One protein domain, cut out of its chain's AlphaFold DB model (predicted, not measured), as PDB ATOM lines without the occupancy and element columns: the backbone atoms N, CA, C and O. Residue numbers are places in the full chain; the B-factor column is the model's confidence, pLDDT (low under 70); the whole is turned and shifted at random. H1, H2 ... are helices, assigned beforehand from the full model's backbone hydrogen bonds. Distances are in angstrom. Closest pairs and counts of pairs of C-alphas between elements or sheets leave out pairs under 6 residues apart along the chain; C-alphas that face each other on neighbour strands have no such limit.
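What this domain is: This is residues 2 to 94 of the 191 residues of the protein "CAAX protease" of Rathayibacter sp. VKM Ac-2760 (UniProt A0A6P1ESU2). A compact cluster of short helices: the longest, H2, runs along one side, with H3 across its later end and H4 beside its residues 24 to 27, while H1, H5 and H6 gather elsewhere around the body. Residues 10 to 21 wind through it near the middle, and residues 64 to 80 form a long loop that folds back on itself, 69 to 70 pairing antiparallel with 77 to 78. The printed part has 93 residues, with six named helices, H1 to H6 in order, and no named strand, class all helix. The radius of gyration of the C-alphas is 13.1 A and the spans are 37 by 32 by 22 A.

How they stand to each other: H1, residues 2 to 9, touches H6, residues 90 to 93, closest at the C-alphas of Gln 4 and Leu 90, 6.2 A. H2, residues 22 to 34, touches H3, residues 44 to 54, about perpendicular at 84 degrees, closest at C-alphas 31 and 54, 5.6 A. With residues 24 to 27 alone H2 touches H4, residues 57 to 63, at a shallow tilt of 31 degrees, opposite ways, closest at C-alphas 27 and 59, 7.1 A. H5, residues 81 to 86, is close to H4 but not clearly touching, closest at C-alphas 63 and 81, 7.0 A. Every O i to N i+4 pair is within hydrogen-bond range in H1, H2, H3 and H4, and 1 of 2 in H5; H6 is too short for one.

Where its parts are: H1 begins at C-alpha 2, (8.390, -35.660, -33.539). H2 spans 18.2 A and H3 15.3 A. H6 ends at C-alpha 93, (14.700, -34.489, -27.809).

The domain as a whole: The farthest C-alphas, Ala 42 and Pro 74, are 38.5 A apart. The links H1 to H2 and H4 to H5 are long. The printed part has no cut, and no printed residue is under 70 in pLDDT.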
ATOM      1  N   ALA A   2       8.894 -35.863 -32.165       97.62
ATOM      2  CA  ALA A   2       8.390 -35.660 -33.539       97.62
ATOM      3  C   ALA A   2       9.095 -34.544 -34.341       97.62
ATOM      4  O   ALA A   2       9.472 -34.747 -35.493       97.62
ATOM      5  N   ALA A   3       9.334 -33.387 -33.715       97.69
ATOM      6  CA  ALA A   3      10.055 -32.280 -34.343       97.69
ATOM      7  C   ALA A   3      11.491 -32.659 -34.757       97.69
ATOM      8  O   ALA A   3      11.959 -32.247 -35.813       97.69
ATOM      9  N   GLN A   4      12.177 -33.488 -33.960       98.25
ATOM     10  CA  GLN A   4      13.532 -33.953 -34.277       98.25
ATOM     11  C   GLN A   4      13.523 -34.988 -35.405       98.25
ATOM     12  O   GLN A   4      14.365 -34.919 -36.293       98.25
ATOM     13  N   LEU A   5      12.541 -35.898 -35.416       98.44
ATOM     14  CA  LEU A   5      12.348 -36.840 -36.527       98.44
ATOM     15  C   LEU A   5      12.079 -36.099 -37.840       98.44
ATOM     16  O   LEU A   5      12.689 -36.410 -38.855       98.44
ATOM     17  N   THR A   6      11.239 -35.064 -37.793       98.19
ATOM     18  CA  THR A   6      10.940 -34.210 -38.951       98.19
ATOM     19  C   THR A   6      12.190 -33.525 -39.483       98.19
ATOM     20  O   THR A   6      12.451 -33.548 -40.682       98.19
ATOM     21  N   ARG A   7      12.989 -32.947 -38.582       98.19
ATOM     22  CA  ARG A   7      14.234 -32.259 -38.931       98.19
ATOM     23  C   ARG A   7      15.255 -33.189 -39.590       98.19
ATOM     24  O   ARG A   7      15.941 -32.756 -40.505       98.19
ATOM     25  N   ALA A   8      15.365 -34.431 -39.123       98.06
ATOM     26  CA  ALA A   8      16.360 -35.381 -39.619       98.06
ATOM     27  C   ALA A   8      15.901 -36.179 -40.851       98.06
ATOM     28  O   ALA A   8      16.729 -36.549 -41.679       98.06
ATOM     29  N   HIS A   9      14.601 -36.469 -40.970       97.81
ATOM     30  CA  HIS A   9      14.094 -37.465 -41.920       97.81
ATOM     31  C   HIS A   9      12.964 -36.981 -42.833       97.81
ATOM     32  O   HIS A   9      12.561 -37.756 -43.702       97.81
ATOM     33  N   GLY A  10      12.487 -35.743 -42.667       97.56
ATOM     34  CA  GLY A  10      11.371 -35.175 -43.430       97.56
ATOM     35  C   GLY A  10      10.032 -35.239 -42.691       97.56
ATOM     36  O   GLY A  10       9.865 -35.972 -41.715       97.56
ATOM     37  N   VAL A  11       9.055 -34.443 -43.143       96.88
ATOM     38  CA  VAL A  11       7.699 -34.369 -42.550       96.88
ATOM     39  C   VAL A  11       6.957 -35.712 -42.608       96.88
ATOM     40  O   VAL A  11       6.138 -36.013 -41.744       96.88
ATOM     41  N   ASP A  12       7.320 -36.552 -43.568       96.31
ATOM     42  CA  ASP A  12       6.771 -37.864 -43.890       96.31
ATOM     43  C   ASP A  12       7.571 -39.033 -43.283       96.31
ATOM     44  O   ASP A  12       7.406 -40.185 -43.688       96.31
ATOM     45  N   TRP A  13       8.414 -38.783 -42.270       97.88
ATOM     46  CA  TRP A  13       9.198 -39.825 -41.583       97.88
ATOM     47  C   TRP A  13       8.355 -41.032 -41.130       97.88
ATOM     48  O   TRP A  13       8.858 -42.149 -41.049       97.88
ATOM     49  N   TYR A  14       7.067 -40.823 -40.847       97.19
ATOM     50  CA  TYR A  14       6.137 -41.853 -40.383       97.19
ATOM     51  C   TYR A  14       5.762 -42.891 -41.457       97.19
ATOM     52  O   TYR A  14       5.197 -43.927 -41.118       97.19
ATOM     53  N   SER A  15       6.055 -42.636 -42.736       96.38
ATOM     54  CA  SER A  15       5.847 -43.586 -43.843       96.38
ATOM     55  C   SER A  15       7.129 -44.288 -44.303       96.38
ATOM     56  O   SER A  15       7.088 -45.090 -45.232       96.38
ATOM     57  N   ARG A  16       8.271 -44.004 -43.670       97.31
ATOM     58  CA  ARG A  16       9.580 -44.491 -44.112       97.31
ATOM     59  C   ARG A  16       9.873 -45.910 -43.631       97.31
ATOM     60  O   ARG A  16      10.251 -46.132 -42.481       97.31
ATOM     61  N   THR A  17       9.739 -46.866 -44.543       96.81
ATOM     62  CA  THR A  17      10.019 -48.292 -44.311       96.81
ATOM     63  C   THR A  17      11.506 -48.612 -44.190       96.81
ATOM     64  O   THR A  17      11.875 -49.655 -43.655       96.81
ATOM     65  N   ASP A  18      12.383 -47.718 -44.647       96.44
ATOM     66  CA  ASP A  18      13.828 -47.798 -44.434       96.44
ATOM     67  C   ASP A  18      14.231 -47.405 -42.999       96.44
ATOM     68  O   ASP A  18      15.299 -47.792 -42.526       96.44
ATOM     69  N   LEU A  19      13.357 -46.692 -42.278       97.44
ATOM     70  CA  LEU A  19      13.591 -46.252 -40.901       97.44
ATOM     71  C   LEU A  19      12.880 -47.121 -39.864       97.44
ATOM     72  O   LEU A  19      13.465 -47.421 -38.824       97.44
ATOM     73  N   LEU A  20      11.622 -47.487 -40.119       98.25
ATOM     74  CA  LEU A  20      10.707 -48.049 -39.123       98.25
ATOM     75  C   LEU A  20      10.458 -49.545 -39.342       98.25
ATOM     76  O   LEU A  20      10.360 -50.006 -40.476       98.25
ATOM     77  N   ASP A  21      10.345 -50.293 -38.243       98.25
ATOM     78  CA  ASP A  21       9.953 -51.709 -38.264       98.25
ATOM     79  C   ASP A  21       8.438 -51.912 -38.447       98.25
ATOM     80  O   ASP A  21       7.637 -50.992 -38.244       98.25
ATOM     81  N   ASP A  22       8.037 -53.139 -38.793       98.06
ATOM     82  CA  ASP A  22       6.644 -53.488 -39.109       98.06
ATOM     83  C   ASP A  22       5.674 -53.225 -37.953       98.06
ATOM     84  O   ASP A  22       4.551 -52.746 -38.151       98.06
ATOM     85  N   GLU A  23       6.100 -53.488 -36.717       97.50
ATOM     86  CA  GLU A  23       5.268 -53.241 -35.541       97.50
ATOM     87  C   GLU A  23       5.035 -51.737 -35.340       97.50
ATOM     88  O   GLU A  23       3.944 -51.306 -34.966       97.50
ATOM     89  N   THR A  24       6.054 -50.916 -35.589       98.25
ATOM     90  CA  THR A  24       5.975 -49.456 -35.481       98.25
ATOM     91  C   THR A  24       5.093 -48.873 -36.584       98.25
ATOM     92  O   THR A  24       4.231 -48.037 -36.300       98.25
ATOM     93  N   LEU A  25       5.235 -49.368 -37.816       98.31
ATOM     94  CA  LEU A  25       4.367 -49.012 -38.941       98.31
ATOM     95  C   LEU A  25       2.907 -49.410 -38.679       98.31
ATOM     96  O   LEU A  25       1.994 -48.641 -38.977       98.31
ATOM     97  N   THR A  26       2.671 -50.553 -38.030       98.19
ATOM     98  CA  THR A  26       1.326 -50.989 -37.623       98.19
ATOM     99  C   THR A  26       0.684 -50.011 -36.634       98.19
ATOM    100  O   THR A  26      -0.488 -49.649 -36.792       98.19
ATOM    101  N   LEU A  27       1.440 -49.523 -35.643       98.31
ATOM    102  CA  LEU A  27       0.946 -48.510 -34.699       98.31
ATOM    103  C   LEU A  27       0.617 -47.186 -35.399       98.31
ATOM    104  O   LEU A  27      -0.404 -46.566 -35.092       98.31
ATOM    105  N   ILE A  28       1.438 -46.773 -36.368       98.44
ATOM    106  CA  ILE A  28       1.182 -45.578 -37.182       98.44
ATOM    107  C   ILE A  28      -0.079 -45.764 -38.019       98.44
ATOM    108  O   ILE A  28      -0.946 -44.893 -38.008       98.44
ATOM    109  N   ALA A  29      -0.245 -46.911 -38.679       98.25
ATOM    110  CA  ALA A  29      -1.441 -47.223 -39.457       98.25
ATOM    111  C   ALA A  29      -2.709 -47.251 -38.585       98.25
ATOM    112  O   ALA A  29      -3.784 -46.818 -39.011       98.25
ATOM    113  N   GLN A  30      -2.610 -47.730 -37.342       98.19
ATOM    114  CA  GLN A  30      -3.707 -47.658 -36.380       98.19
ATOM    115  C   GLN A  30      -4.030 -46.210 -35.998       98.19
ATOM    116  O   GLN A  30      -5.195 -45.819 -36.069       98.19
ATOM    117  N   ALA A  31      -3.028 -45.399 -35.649       98.00
ATOM    118  CA  ALA A  31      -3.223 -43.983 -35.340       98.00
ATOM    119  C   ALA A  31      -3.803 -43.210 -36.538       98.00
ATOM    120  O   ALA A  31      -4.720 -42.405 -36.371       98.00
ATOM    121  N   TRP A  32      -3.358 -43.527 -37.756       97.75
ATOM    122  CA  TRP A  32      -3.876 -42.970 -39.005       97.75
ATOM    123  C   TRP A  32      -5.384 -43.198 -39.161       97.75
ATOM    124  O   TRP A  32      -6.142 -42.274 -39.476       97.75
ATOM    125  N   ARG A  33      -5.840 -44.430 -38.893       97.81
ATOM    126  CA  ARG A  33      -7.264 -44.794 -38.914       97.81
ATOM    127  C   ARG A  33      -8.040 -44.104 -37.795       97.81
ATOM    128  O   ARG A  33      -9.068 -43.487 -38.074       97.81
ATOM    129  N   THR A  34      -7.542 -44.159 -36.560       96.88
ATOM    130  CA  THR A  34      -8.196 -43.562 -35.382       96.88
ATOM    131  C   THR A  34      -8.388 -42.055 -35.545       96.88
ATOM    132  O   THR A  34      -9.489 -41.547 -35.337       96.88
ATOM    133  N   GLY A  35      -7.361 -41.338 -36.005       96.06
ATOM    134  CA  GLY A  35      -7.432 -39.895 -36.244       96.06
ATOM    135  C   GLY A  35      -8.150 -39.511 -37.546       96.06
ATOM    136  O   GLY A  35      -8.264 -38.321 -37.856       96.06
ATOM    137  N   ARG A  36      -8.638 -40.494 -38.320       96.25
ATOM    138  CA  ARG A  36      -9.318 -40.315 -39.617       96.25
ATOM    139  C   ARG A  36      -8.498 -39.459 -40.589       96.25
ATOM    140  O   ARG A  36      -9.047 -38.584 -41.260       96.25
ATOM    141  N   LEU A  37      -7.185 -39.690 -40.641       95.31
ATOM    142  CA  LEU A  37      -6.242 -38.824 -41.355       95.31
ATOM    143  C   LEU A  37      -6.449 -38.849 -42.874       95.31
ATOM    144  O   LEU A  37      -6.326 -37.814 -43.513       95.31
ATOM    145  N   ALA A  38      -6.893 -39.977 -43.433       92.88
ATOM    146  CA  ALA A  38      -7.222 -40.095 -44.859       92.88
ATOM    147  C   ALA A  38      -8.348 -39.153 -45.334       92.88
ATOM    148  O   ALA A  38      -8.497 -38.932 -46.529       92.88
ATOM    149  N   ARG A  39      -9.166 -38.617 -44.417       92.31
ATOM    150  CA  ARG A  39     -10.258 -37.678 -44.739       92.31
ATOM    151  C   ARG A  39      -9.841 -36.215 -44.600       92.31
ATOM    152  O   ARG A  39     -10.668 -35.331 -44.802       92.31
ATOM    153  N   LEU A  40      -8.607 -35.957 -44.176       92.62
ATOM    154  CA  LEU A  40      -8.130 -34.612 -43.909       92.62
ATOM    155  C   LEU A  40      -7.566 -34.003 -45.196       92.62
ATOM    156  O   LEU A  40      -6.490 -34.381 -45.642       92.62
ATOM    157  N   ALA A  41      -8.280 -33.036 -45.769       92.31
ATOM    158  CA  ALA A  41      -7.749 -32.173 -46.820       92.31
ATOM    159  C   ALA A  41      -6.986 -31.009 -46.165       92.31
ATOM    160  O   ALA A  41      -7.548 -29.941 -45.934       92.31
ATOM    161  N   ALA A  42      -5.731 -31.248 -45.782       94.12
ATOM    162  CA  ALA A  42      -4.871 -30.249 -45.151       94.12
ATOM    163  C   ALA A  42      -3.417 -30.384 -45.618       94.12
ATOM    164  O   ALA A  42      -3.037 -31.392 -46.215       94.12
ATOM    165  N   ALA A  43      -2.611 -29.363 -45.329       95.38
ATOM    166  CA  ALA A  43      -1.183 -29.375 -45.616       95.38
ATOM    167  C   ALA A  43      -0.456 -30.518 -44.859       95.38
ATOM    168  O   ALA A  43      -0.925 -30.945 -43.796       95.38
ATOM    169  N   PRO A  44       0.670 -31.043 -45.388       93.75
ATOM    170  CA  PRO A  44       1.354 -32.208 -44.812       93.75
ATOM    171  C   PRO A  44       1.766 -32.057 -43.342       93.75
ATOM    172  O   PRO A  44       1.685 -33.013 -42.576       93.75
ATOM    173  N   ASP A  45       2.163 -30.857 -42.925       94.56
ATOM    174  CA  ASP A  45       2.509 -30.514 -41.543       94.56
ATOM    175  C   ASP A  45       1.295 -30.594 -40.603       94.56
ATOM    176  O   ASP A  45       1.397 -31.117 -39.494       94.56
ATOM    177  N   VAL A  46       0.115 -30.172 -41.066       96.12
ATOM    178  CA  VAL A  46      -1.145 -30.302 -40.318       96.12
ATOM    179  C   VAL A  46      -1.542 -31.773 -40.170       96.12
ATOM    180  O   VAL A  46      -1.941 -32.211 -39.085       96.12
ATOM    181  N   VAL A  47      -1.406 -32.562 -41.241       96.44
ATOM    182  CA  VAL A  47      -1.653 -34.015 -41.217       96.44
ATOM    183  C   VAL A  47      -0.703 -34.696 -40.229       96.44
ATOM    184  O   VAL A  47      -1.148 -35.471 -39.379       96.44
ATOM    185  N   GLN A  48       0.586 -34.356 -40.283       96.81
ATOM    186  CA  GLN A  48       1.595 -34.868 -39.363       96.81
ATOM    187  C   GLN A  48       1.289 -34.478 -37.912       96.81
ATOM    188  O   GLN A  48       1.325 -35.336 -37.030       96.81
ATOM    189  N   GLY A  49       0.947 -33.215 -37.648       97.12
ATOM    190  CA  GLY A  49       0.582 -32.747 -36.312       97.12
ATOM    191  C   GLY A  49      -0.593 -33.536 -35.732       97.12
ATOM    192  O   GLY A  49      -0.542 -33.984 -34.585       97.12
ATOM    193  N   LYS A  50      -1.617 -33.809 -36.553       97.81
ATOM    194  CA  LYS A  50      -2.751 -34.654 -36.155       97.81
ATOM    195  C   LYS A  50      -2.339 -36.101 -35.883       97.81
ATOM    196  O   LYS A  50      -2.840 -36.701 -34.929       97.81
ATOM    197  N   LEU A  51      -1.433 -36.668 -36.684       98.25
ATOM    198  CA  LEU A  51      -0.895 -38.010 -36.444       98.25
ATOM    199  C   LEU A  51      -0.175 -38.059 -35.096       98.25
ATOM    200  O   LEU A  51      -0.499 -38.898 -34.260       98.25
ATOM    201  N   VAL A  52       0.749 -37.123 -34.870       98.06
ATOM    202  CA  VAL A  52       1.534 -36.988 -33.634       98.06
ATOM    203  C   VAL A  52       0.626 -36.874 -32.414       98.06
ATOM    204  O   VAL A  52       0.865 -37.566 -31.428       98.06
ATOM    205  N   ALA A  53      -0.446 -36.082 -32.499       97.31
ATOM    206  CA  ALA A  53      -1.441 -35.952 -31.435       97.31
ATOM    207  C   ALA A  53      -2.268 -37.232 -31.196       97.31
ATOM    208  O   ALA A  53      -2.782 -37.438 -30.101       97.31
ATOM    209  N   THR A  54      -2.404 -38.097 -32.206       98.00
ATOM    210  CA  THR A  54      -3.143 -39.366 -32.096       98.00
ATOM    211  C   THR A  54      -2.270 -40.503 -31.543       98.00
ATOM    212  O   THR A  54      -2.788 -41.483 -31.005       98.00
ATOM    213  N   LEU A  55      -0.944 -40.398 -31.662       98.12
ATOM    214  CA  LEU A  55      -0.005 -41.409 -31.177       98.12
ATOM    215  C   LEU A  55       0.065 -41.410 -29.645       98.12
ATOM    216  O   LEU A  55       0.389 -40.410 -29.007       98.12
ATOM    217  N   MET A  56      -0.189 -42.573 -29.044       95.75
ATOM    218  CA  MET A  56      -0.112 -42.748 -27.593       95.75
ATOM    219  C   MET A  56       1.334 -42.720 -27.089       95.75
ATOM    220  O   MET A  56       2.262 -43.075 -27.811       95.75
ATOM    221  N   PHE A  57       1.528 -42.411 -25.802       95.88
ATOM    222  CA  PHE A  57       2.853 -42.394 -25.166       95.88
ATOM    223  C   PHE A  57       3.675 -43.673 -25.415       95.88
ATOM    224  O   PHE A  57       4.871 -43.603 -25.676       95.88
ATOM    225  N   GLY A  58       3.023 -44.840 -25.440       95.88
ATOM    226  CA  GLY A  58       3.694 -46.112 -25.712       95.88
ATOM    227  C   GLY A  58       4.341 -46.227 -27.096       95.88
ATOM    228  O   GLY A  58       5.340 -46.929 -27.228       95.88
ATOM    229  N   PHE A  59       3.840 -45.514 -28.112       98.00
ATOM    230  CA  PHE A  59       4.512 -45.427 -29.412       98.00
ATOM    231  C   PHE A  59       5.882 -44.760 -29.267       98.00
ATOM    232  O   PHE A  59       6.886 -45.260 -29.768       98.00
ATOM    233  N   TRP A  60       5.928 -43.653 -28.529       98.06
ATOM    234  CA  TRP A  60       7.149 -42.888 -28.320       98.06
ATOM    235  C   TRP A  60       8.191 -43.680 -27.526       98.06
ATOM    236  O   TRP A  60       9.366 -43.658 -27.873       98.06
ATOM    237  N   VAL A  61       7.764 -44.454 -26.522       97.12
ATOM    238  CA  VAL A  61       8.662 -45.374 -25.800       97.12
ATOM    239  C   VAL A  61       9.137 -46.521 -26.697       97.12
ATOM    240  O   VAL A  61      10.308 -46.886 -26.651       97.12
ATOM    241  N   LYS A  62       8.276 -47.056 -27.575       96.81
ATOM    242  CA  LYS A  62       8.657 -48.119 -28.519       96.81
ATOM    243  C   LYS A  62       9.786 -47.688 -29.456       96.81
ATOM    244  O   LYS A  62      10.716 -48.464 -29.660       96.81
ATOM    245  N   ILE A  63       9.736 -46.473 -30.005       97.81
ATOM    246  CA  ILE A  63      10.776 -45.991 -30.933       97.81
ATOM    247  C   ILE A  63      12.098 -45.635 -30.237       97.81
ATOM    248  O   ILE A  63      13.128 -45.534 -30.898       97.81
ATOM    249  N   LEU A  64      12.094 -45.504 -28.907       97.44
ATOM    250  CA  LEU A  64      13.319 -45.495 -28.106       97.44
ATOM    251  C   LEU A  64      13.908 -46.900 -27.947       97.44
ATOM    252  O   LEU A  64      15.019 -47.018 -27.455       97.44
ATOM    253  N   GLY A  65      13.205 -47.954 -28.366       95.94
ATOM    254  CA  GLY A  65      13.634 -49.347 -28.323       95.94
ATOM    255  C   GLY A  65      14.800 -49.700 -29.240       95.94
ATOM    256  O   GLY A  65      15.377 -48.861 -29.924       95.94
ATOM    257  N   ARG A  66      15.162 -50.988 -29.265       96.50
ATOM    258  CA  ARG A  66      16.231 -51.517 -30.138       96.50
ATOM    259  C   ARG A  66      15.858 -51.515 -31.631       96.50
ATOM    260  O   ARG A  66      16.756 -51.656 -32.463       96.50
ATOM    261  N   GLY A  67      14.570 -51.360 -31.933       96.81
ATOM    262  CA  GLY A  67      13.966 -51.573 -33.246       96.81
ATOM    263  C   GLY A  67      13.794 -53.056 -33.591       96.81
ATOM    264  O   GLY A  67      14.358 -53.938 -32.930       96.81
ATOM    265  N   GLY A  68      12.951 -53.320 -34.583       97.06
ATOM    266  CA  GLY A  68      12.553 -54.652 -35.033       97.06
ATOM    267  C   GLY A  68      13.042 -54.988 -36.441       97.06
ATOM    268  O   GLY A  68      14.156 -54.640 -36.834       97.06
ATOM    269  N   TYR A  69      12.202 -55.697 -37.188       97.75
ATOM    270  CA  TYR A  69      12.447 -56.066 -38.579       97.75
ATOM    271  C   TYR A  69      11.376 -55.458 -39.484       97.75
ATOM    272  O   TYR A  69      10.270 -55.173 -39.024       97.75
ATOM    273  N   HIS A  70      11.729 -55.263 -40.748       97.31
ATOM    274  CA  HIS A  70      10.813 -54.880 -41.810       97.31
ATOM    275  C   HIS A  70      10.931 -55.860 -42.979       97.31
ATOM    276  O   HIS A  70      12.045 -56.231 -43.363       97.31
ATOM    277  N   GLY A  71       9.787 -56.224 -43.553       94.44
ATOM    278  CA  GLY A  71       9.702 -57.050 -44.753       94.44
ATOM    279  C   GLY A  71       9.643 -58.551 -44.477       94.44
ATOM    280  O   GLY A  71       9.759 -59.021 -43.343       94.44
ATOM    281  N   GLU A  72       9.453 -59.309 -45.551       93.12
ATOM    282  CA  GLU A  72       9.326 -60.766 -45.530       93.12
ATOM    283  C   GLU A  72      10.609 -61.443 -46.018       93.12
ATOM    284  O   GLU A  72      11.412 -60.855 -46.744       93.12
ATOM    285  N   GLU A  73      10.805 -62.699 -45.626       90.94
ATOM    286  CA  GLU A  73      11.911 -63.514 -46.130       90.94
ATOM    287  C   GLU A  73      11.817 -63.667 -47.663       90.94
ATOM    288  O   GLU A  73      10.721 -63.886 -48.181       90.94
ATOM    289  N   PRO A  74      12.934 -63.580 -48.414       91.56
ATOM    290  CA  PRO A  74      14.328 -63.460 -47.963       91.56
ATOM    291  C   PRO A  74      14.835 -62.007 -47.826       91.56
ATOM    292  O   PRO A  74      16.016 -61.791 -47.580       91.56
ATOM    293  N   MET A  75      13.972 -61.006 -48.020       92.12
ATOM    294  CA  MET A  75      14.324 -59.575 -48.035       92.12
ATOM    295  C   MET A  75      14.182 -58.917 -46.650       92.12
ATOM    296  O   MET A  75      14.154 -57.692 -46.532       92.12
ATOM    297  N   ARG A  76      14.025 -59.721 -45.595       95.56
ATOM    298  CA  ARG A  76      13.758 -59.241 -44.243       95.56
ATOM    299  C   ARG A  76      14.987 -58.542 -43.679       95.56
ATOM    300  O   ARG A  76      16.047 -59.140 -43.515       95.56
ATOM    301  N   GLU A  77      14.822 -57.284 -43.289       97.00
ATOM    302  CA  GLU A  77      15.921 -56.461 -42.795       97.00
ATOM    303  C   GLU A  77      15.657 -55.926 -41.394       97.00
ATOM    304  O   GLU A  77      14.534 -55.592 -41.016       97.00
ATOM    305  N   ARG A  78      16.725 -55.798 -40.605       97.25
ATOM    306  CA  ARG A  78      16.641 -55.234 -39.259       97.25
ATOM    307  C   ARG A  78      16.656 -53.708 -39.302       97.25
ATOM    308  O   ARG A  78      17.515 -53.101 -39.939       97.25
ATOM    309  N   ARG A  79      15.774 -53.077 -38.531       97.94
ATOM    310  CA  ARG A  79      15.768 -51.633 -38.280       97.94
ATOM    311  C   ARG A  79      16.415 -51.366 -36.932       97.94
ATOM    312  O   ARG A  79      15.838 -51.633 -35.885       97.94
ATOM    313  N   ILE A  80      17.658 -50.892 -36.947       98.06
ATOM    314  CA  ILE A  80      18.430 -50.625 -35.728       98.06
ATOM    315  C   ILE A  80      18.170 -49.183 -35.298       98.06
ATOM    316  O   ILE A  80      18.779 -48.247 -35.809       98.06
ATOM    317  N   TYR A  81      17.271 -48.980 -34.339       98.25
ATOM    318  CA  TYR A  81      16.851 -47.630 -33.945       98.25
ATOM    319  C   TYR A  81      17.953 -46.792 -33.299       98.25
ATOM    320  O   TYR A  81      17.873 -45.569 -33.349       98.25
ATOM    321  N   ASP A  82      19.018 -47.403 -32.773       97.44
ATOM    322  CA  ASP A  82      20.192 -46.641 -32.327       97.44
ATOM    323  C   ASP A  82      20.826 -45.823 -33.470       97.44
ATOM    324  O   ASP A  82      21.118 -44.635 -33.315       97.44
ATOM    325  N   THR A  83      21.002 -46.444 -34.638       97.50
ATOM    326  CA  THR A  83      21.639 -45.819 -35.803       97.50
ATOM    327  C   THR A  83      20.646 -45.065 -36.674       97.50
ATOM    328  O   THR A  83      21.003 -44.021 -37.211       97.50
ATOM    329  N   LEU A  84      19.415 -45.567 -36.798       98.12
ATOM    330  CA  LEU A  84      18.402 -45.001 -37.689       98.12
ATOM    331  C   LEU A  84      17.644 -43.824 -37.070       98.12
ATOM    332  O   LEU A  84      17.323 -42.887 -37.791       98.12
ATOM    333  N   LEU A  85      17.366 -43.849 -35.759       98.12
ATOM    334  CA  LEU A  85      16.504 -42.856 -35.100       98.12
ATOM    335  C   LEU A  85      17.216 -42.095 -33.977       98.12
ATOM    336  O   LEU A  85      17.141 -40.869 -33.916       98.12
ATOM    337  N   TRP A  86      17.914 -42.789 -33.075       98.06
ATOM    338  CA  TRP A  86      18.500 -42.187 -31.875       98.06
ATOM    339  C   TRP A  86      19.608 -41.193 -32.191       98.06
ATOM    340  O   TRP A  86      19.470 -40.006 -31.885       98.06
ATOM    341  N   LYS A  87      20.688 -41.667 -32.824       96.81
ATOM    342  CA  LYS A  87      21.838 -40.830 -33.182       96.81
ATOM    343  C   LYS A  87      21.456 -39.696 -34.143       96.81
ATOM    344  O   LYS A  87      21.906 -38.583 -33.894       96.81
ATOM    345  N   PRO A  88      20.638 -39.904 -35.191       97.19
ATOM    346  CA  PRO A  88      20.310 -38.816 -36.112       97.19
ATOM    347  C   PRO A  88      19.302 -37.807 -35.545       97.19
ATOM    348  O   PRO A  88      19.361 -36.635 -35.905       97.19
ATOM    349  N   ALA A  89      18.383 -38.241 -34.671       97.94
ATOM    350  CA  ALA A  89      17.222 -37.435 -34.293       97.94
ATOM    351  C   ALA A  89      16.882 -37.477 -32.795       97.94
ATOM    352  O   ALA A  89      16.901 -36.439 -32.131       97.94
ATOM    353  N   LEU A  90      16.524 -38.645 -32.248       97.88
ATOM    354  CA  LEU A  90      15.820 -38.719 -30.959       97.88
ATOM    355  C   LEU A  90      16.655 -38.216 -29.782       97.88
ATOM    356  O   LEU A  90      16.072 -37.605 -28.890       97.88
ATOM    357  N   ARG A  91      17.988 -38.364 -29.799       97.31
ATOM    358  CA  ARG A  91      18.861 -37.817 -28.740       97.31
ATOM    359  C   ARG A  91      18.670 -36.308 -28.536       97.31
ATOM    360  O   ARG A  91      18.757 -35.813 -27.423       97.31
ATOM    361  N   HIS A  92      18.325 -35.572 -29.597       97.25
ATOM    362  CA  HIS A  92      18.105 -34.123 -29.546       97.25
ATOM    363  C   HIS A  92      16.756 -33.734 -28.924       97.25
ATOM    364  O   HIS A  92      16.477 -32.553 -28.738       97.25
ATOM    365  N   ALA A  93      15.890 -34.707 -28.627       97.00
ATOM    366  CA  ALA A  93      14.700 -34.489 -27.809       97.00
ATOM    367  C   ALA A  93      14.996 -34.587 -26.303       97.00
ATOM    368  O   ALA A  93      14.105 -34.287 -25.516       97.00
ATOM    369  N   PHE A  94      16.215 -34.992 -25.932       97.44
ATOM    370  CA  PHE A  94      16.664 -35.165 -24.553       97.44
ATOM    371  C   PHE A  94      17.992 -34.420 -24.321       97.44
ATOM    372  O   PHE A  94      19.017 -35.047 -24.046       97.44
TER     373      PHE A  94